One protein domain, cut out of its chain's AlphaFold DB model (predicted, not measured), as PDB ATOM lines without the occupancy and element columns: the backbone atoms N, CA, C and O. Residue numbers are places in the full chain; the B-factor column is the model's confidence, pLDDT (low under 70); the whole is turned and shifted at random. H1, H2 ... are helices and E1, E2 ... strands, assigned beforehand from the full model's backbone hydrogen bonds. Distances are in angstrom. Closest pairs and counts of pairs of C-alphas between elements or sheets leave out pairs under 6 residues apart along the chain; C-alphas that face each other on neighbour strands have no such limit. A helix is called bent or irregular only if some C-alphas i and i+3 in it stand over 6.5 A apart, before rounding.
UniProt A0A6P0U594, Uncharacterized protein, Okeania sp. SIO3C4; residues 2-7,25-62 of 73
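What this domain is: This is residues 2 to 7 and 25 to 62 of the 73 residues of an uncharacterized protein of Okeania sp. SIO3C4 (UniProt A0A6P0U594). An extended strand, E1, and a helix, H1, that folds back past it after a tight turn make a loose, open model, with the separate piece of residues 2 to 7 near the strand's far end at Asp 38. The printed part has 44 residues with one named strand, then one named helix; the class is mixed, helices and strands. It is loose, with a radius of gyration of the C-alphas of 12.9 A, and elongated, spanning 38 by 21 by 17 A.

Where its parts are: The printed part begins at Lys 2, C-alpha (203.979, 131.884, 192.011). E1, residues 31 to 38, is 19.7 A long and starts at C-alpha 31 (202.289, 140.817, 213.852). H1, residues 43 to 57, is 20.6 A long and ends at C-alpha 57 (191.167, 146.331, 207.635). H1 is irregular, but only just: C-alphas 45 and 48 are 6.6 A apart.

How they stand to each other: E1 pairs with no named strand. A tight link of 4 residues joins E1 to H1. Their closest C-alphas, those of Tyr 33 and Phe 54, are 6.8 A apart. In H1, 9 of 11 O i to N i+4 pairs are within hydrogen-bond range.

The domain as a whole: The C-alphas farthest apart, of Tyr 5 and Asp 61, are 38.8 A apart. Residues 8 to 24 are not printed; C-alphas 7 and 25 are 29.9 A apart across this cut. The mean pLDDT of the printed part is 88.5, and no printed residue is under 70.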
ATOM      1  N   LYS A   2     203.081 133.018 192.305       80.88
ATOM      2  CA  LYS A   2     203.979 131.884 192.011       80.88
ATOM      3  C   LYS A   2     205.359 132.177 192.597       80.88
ATOM      4  O   LYS A   2     206.064 133.018 192.067       80.88
ATOM      5  N   ILE A   3     205.752 131.468 193.655       85.56
ATOM      6  CA  ILE A   3     207.095 131.614 194.234       85.56
ATOM      7  C   ILE A   3     208.137 131.139 193.205       85.56
ATOM      8  O   ILE A   3     208.076 129.991 192.742       85.56
ATOM      9  N   THR A   4     209.080 132.013 192.849       89.81
ATOM     10  CA  THR A   4     210.045 131.813 191.758       89.81
ATOM     11  C   THR A   4     211.487 132.090 192.198       89.81
ATOM     12  O   THR A   4     211.738 132.577 193.296       89.81
ATOM     13  N   TYR A   5     212.446 131.730 191.349       91.19
ATOM     14  CA  TYR A   5     213.842 132.143 191.486       91.19
ATOM     15  C   TYR A   5     213.996 133.621 191.114       91.19
ATOM     16  O   TYR A   5     213.206 134.154 190.332       91.19
ATOM     17  N   GLY A   6     215.013 134.272 191.671       87.62
ATOM     18  CA  GLY A   6     215.218 135.708 191.525       87.62
ATOM     19  C   GLY A   6     216.563 136.163 192.075       87.62
ATOM     20  O   GLY A   6     217.439 135.348 192.378       87.62
ATOM     21  N   TYR A   7     216.720 137.477 192.206       86.00
ATOM     22  CA  TYR A   7     217.904 138.067 192.822       86.00
ATOM     23  C   TYR A   7     218.018 137.637 194.293       86.00
ATOM     24  O   TYR A   7     217.077 137.787 195.063       86.00
ATOM     25  N   THR A  25     202.898 145.407 216.142       92.88
ATOM     26  CA  THR A  25     202.760 146.335 217.264       92.88
ATOM     27  C   THR A  25     204.043 147.150 217.459       92.88
ATOM     28  O   THR A  25     205.113 146.772 216.987       92.88
ATOM     29  N   GLY A  26     203.942 148.305 218.126       88.50
ATOM     30  CA  GLY A  26     205.067 149.242 218.260       88.50
ATOM     31  C   GLY A  26     206.270 148.697 219.043       88.50
ATOM     32  O   GLY A  26     207.381 149.175 218.847       88.50
ATOM     33  N   ASP A  27     206.058 147.695 219.897       89.88
ATOM     34  CA  ASP A  27     207.105 146.915 220.571       89.88
ATOM     35  C   ASP A  27     207.727 145.829 219.672       89.88
ATOM     36  O   ASP A  27     208.785 145.299 219.992       89.88
ATOM     37  N   GLY A  28     207.116 145.537 218.521       84.69
ATOM     38  CA  GLY A  28     207.564 144.532 217.559       84.69
ATOM     39  C   GLY A  28     207.131 143.099 217.885       84.69
ATOM     40  O   GLY A  28     207.416 142.202 217.092       84.69
ATOM     41  N   ASP A  29     206.421 142.880 218.994       90.06
ATOM     42  CA  ASP A  29     206.165 141.539 219.533       90.06
ATOM     43  C   ASP A  29     205.026 140.797 218.818       90.06
ATOM     44  O   ASP A  29     205.026 139.563 218.761       90.06
ATOM     45  N   VAL A  30     204.048 141.522 218.260       92.00
ATOM     46  CA  VAL A  30     202.849 140.919 217.661       92.00
ATOM     47  C   VAL A  30     202.651 141.387 216.216       92.00
ATOM     48  O   VAL A  30     202.424 142.577 215.991       92.00
ATOM     49  N   PRO A  31     202.657 140.477 215.221       93.25
ATOM     50  CA  PRO A  31     202.289 140.817 213.852       93.25
ATOM     51  C   PRO A  31     200.776 141.048 213.749       93.25
ATOM     52  O   PRO A  31     199.970 140.167 214.047       93.25
ATOM     53  N   LEU A  32     200.390 142.240 213.299       92.56
ATOM     54  CA  LEU A  32     199.002 142.657 213.070       92.56
ATOM     55  C   LEU A  32     198.559 142.439 211.621       92.56
ATOM     56  O   LEU A  32     197.370 142.293 211.347       92.56
ATOM     57  N   TYR A  33     199.509 142.426 210.687       93.25
ATOM     58  CA  TYR A  33     199.265 142.163 209.275       93.25
ATOM     59  C   TYR A  33     200.446 141.424 208.664       93.25
ATOM     60  O   TYR A  33     201.602 141.674 209.011       93.25
ATOM     61  N   MET A  34     200.132 140.527 207.734       92.75
ATOM     62  CA  MET A  34     201.104 139.743 206.996       92.75
ATOM     63  C   MET A  34     200.645 139.575 205.552       92.75
ATOM     64  O   MET A  34     199.510 139.166 205.295       92.75
ATOM     65  N   ARG A  35     201.559 139.817 204.614       91.38
ATOM     66  CA  ARG A  35     201.364 139.528 203.193       91.38
ATOM     67  C   ARG A  35     202.600 138.845 202.637       91.38
ATOM     68  O   ARG A  35     203.718 139.293 202.851       91.38
ATOM     69  N   MET A  36     202.386 137.762 201.902       90.69
ATOM     70  CA  MET A  36     203.437 137.109 201.130       90.69
ATOM     71  C   MET A  36     203.456 137.704 199.715       90.69
ATOM     72  O   MET A  36     202.434 137.659 199.028       90.69
ATOM     73  N   GLY A  37     204.599 138.254 199.303       89.06
ATOM     74  CA  GLY A  37     204.835 138.880 197.997       89.06
ATOM     75  C   GLY A  37     205.916 138.167 197.182       89.06
ATOM     76  O   GLY A  37     206.685 137.352 197.707       89.06
ATOM     77  N   ASP A  38     205.969 138.421 195.872       89.12
ATOM     78  CA  ASP A  38     207.014 137.862 195.001       89.12
ATOM     79  C   ASP A  38     208.390 138.409 195.401       89.12
ATOM     80  O   ASP A  38     208.539 139.600 195.648       89.12
ATOM     81  N   GLY A  39     209.416 137.551 195.438       87.56
ATOM     82  CA  GLY A  39     210.778 137.950 195.808       87.56
ATOM     83  C   GLY A  39     211.414 138.992 194.880       87.56
ATOM     84  O   GLY A  39     212.461 139.540 195.207       87.56
ATOM     85  N   ASN A  40     210.807 139.247 193.719       85.69
ATOM     86  CA  ASN A  40     211.251 140.245 192.750       85.69
ATOM     87  C   ASN A  40     210.424 141.540 192.794       85.69
ATOM     88  O   ASN A  40     210.624 142.425 191.956       85.69
ATOM     89  N   GLU A  41     209.468 141.657 193.717       87.31
ATOM     90  CA  GLU A  41     208.762 142.913 193.945       87.31
ATOM     91  C   GLU A  41     209.706 143.985 194.507       87.31
ATOM     92  O   GLU A  41     210.723 143.710 195.136       87.31
ATOM     93  N   SER A  42     209.376 145.246 194.231       85.69
ATOM     94  CA  SER A  42     210.108 146.391 194.764       85.69
ATOM     95  C   SER A  42     209.416 146.888 196.024       85.69
ATOM     96  O   SER A  42     208.296 147.398 195.935       85.69
ATOM     97  N   ASP A  43     210.115 146.812 197.156       81.44
ATOM     98  CA  ASP A  43     209.639 147.276 198.466       81.44
ATOM     99  C   ASP A  43     209.055 148.697 198.384       81.44
ATOM    100  O   ASP A  43     207.915 148.937 198.778       81.44
ATOM    101  N   GLN A  44     209.772 149.629 197.740       81.69
ATOM    102  CA  GLN A  44     209.337 151.024 197.567       81.69
ATOM    103  C   GLN A  44     207.956 151.165 196.909       81.69
ATOM    104  O   GLN A  44     207.203 152.082 197.228       81.69
ATOM    105  N   LYS A  45     207.604 150.258 195.990       85.75
ATOM    106  CA  LYS A  45     206.297 150.269 195.315       85.75
ATOM    107  C   LYS A  45     205.217 149.556 196.125       85.75
ATOM    108  O   LYS A  45     204.049 149.920 196.015       85.75
ATOM    109  N   GLN A  46     205.590 148.541 196.900       87.06
ATOM    110  CA  GLN A  46     204.645 147.691 197.623       87.06
ATOM    111  C   GLN A  46     204.199 148.282 198.959       87.06
ATOM    112  O   GLN A  46     203.016 148.219 199.287       87.06
ATOM    113  N   PHE A  47     205.101 148.920 199.702       85.06
ATOM    114  CA  PHE A  47     204.801 149.430 201.041       85.06
ATOM    115  C   PHE A  47     203.608 150.403 201.113       85.06
ATOM    116  O   PHE A  47     202.759 150.226 201.992       85.06
ATOM    117  N   PRO A  48     203.448 151.388 200.201       87.94
ATOM    118  CA  PRO A  48     202.271 152.259 200.210       87.94
ATOM    119  C   PRO A  48     200.948 151.495 200.040       87.94
ATOM    120  O   PRO A  48     199.928 151.883 200.613       87.94
ATOM    121  N   LEU A  49     200.962 150.401 199.269       89.69
ATOM    122  CA  LEU A  49     199.793 149.543 199.065       89.69
ATOM    123  C   LEU A  49     199.484 148.741 200.330       89.69
ATOM    124  O   LEU A  49     198.338 148.743 200.770       89.69
ATOM    125  N   VAL A  50     200.504 148.148 200.954       91.69
ATOM    126  CA  VAL A  50     200.381 147.408 202.221       91.69
ATOM    127  C   VAL A  50     199.790 148.290 203.322       91.69
ATOM    128  O   VAL A  50     198.829 147.899 203.981       91.69
ATOM    129  N   ILE A  51     200.286 149.523 203.477       89.75
ATOM    130  CA  ILE A  51     199.761 150.481 204.465       89.75
ATOM    131  C   ILE A  51     198.289 150.810 204.191       89.75
ATOM    132  O   ILE A  51     197.478 150.882 205.117       89.75
ATOM    133  N   LYS A  52     197.928 151.015 202.919       90.38
ATOM    134  CA  LYS A  52     196.543 151.299 202.523       90.38
ATOM    135  C   LYS A  52     195.625 150.111 202.814       90.38
ATOM    136  O   LYS A  52     194.537 150.305 203.350       90.38
ATOM    137  N   GLU A  53     196.055 148.899 202.480       92.38
ATOM    138  CA  GLU A  53     195.308 147.670 202.758       92.38
ATOM    139  C   GLU A  53     195.127 147.444 204.256       92.38
ATOM    140  O   GLU A  53     194.016 147.147 204.694       92.38
ATOM    141  N   PHE A  54     196.180 147.657 205.045       92.44
ATOM    142  CA  PHE A  54     196.110 147.556 206.496       92.44
ATOM    143  C   PHE A  54     195.113 148.551 207.087       92.44
ATOM    144  O   PHE A  54     194.237 148.145 207.842       92.44
ATOM    145  N   LYS A  55     195.164 149.831 206.690       90.50
ATOM    146  CA  LYS A  55     194.219 150.856 207.175       90.50
ATOM    147  C   LYS A  55     192.761 150.552 206.821       90.50
ATOM    148  O   LYS A  55     191.868 150.926 207.574       90.50
ATOM    149  N   ASN A  56     192.510 149.868 205.704       91.25
ATOM    150  CA  ASN A  56     191.157 149.437 205.340       91.25
ATOM    151  C   ASN A  56     190.633 148.307 206.241       91.25
ATOM    152  O   ASN A  56     189.423 148.176 206.406       91.25
ATOM    153  N   GLN A  57     191.523 147.475 206.786       90.56
ATOM    154  CA  GLN A  57     191.167 146.331 207.635       90.56
ATOM    155  C   GLN A  57     191.216 146.671 209.129       90.56
ATOM    156  O   GLN A  57     190.484 146.085 209.922       90.56
ATOM    157  N   PHE A  58     192.070 147.621 209.510       86.94
ATOM    158  CA  PHE A  58     192.385 147.945 210.891       86.94
ATOM    159  C   PHE A  58     192.217 149.447 211.135       86.94
ATOM    160  O   PHE A  58     193.110 150.256 210.878       86.94
ATOM    161  N   ASN A  59     191.032 149.821 211.621       85.38
ATOM    162  CA  ASN A  59     190.691 151.208 211.911       85.38
ATOM    163  C   ASN A  59     191.109 151.580 213.340       85.38
ATOM    164  O   ASN A  59     190.399 151.280 214.301       85.38
ATOM    165  N   CYS A  60     192.261 152.228 213.476       83.56
ATOM    166  CA  CYS A  60     192.741 152.778 214.739       83.56
ATOM    167  C   CYS A  60     193.604 154.023 214.499       83.56
ATOM    168  O   CYS A  60     194.217 154.173 213.434       83.56
ATOM    169  N   ASP A  61     193.704 154.877 215.516       86.94
ATOM    170  CA  ASP A  61     194.754 155.890 215.551       86.94
ATOM    171  C   ASP A  61     196.111 155.197 215.678       86.94
ATOM    172  O   ASP A  61     196.374 154.465 216.632       86.94
ATOM    173  N   SER A  62     196.965 155.401 214.677       85.81
ATOM    174  CA  SER A  62     198.240 154.699 214.546       85.81
ATOM    175  C   SER A  62     199.355 155.632 214.086       85.81
ATOM    176  O   SER A  62     199.177 156.460 213.191       85.81
TER     177      SER A  62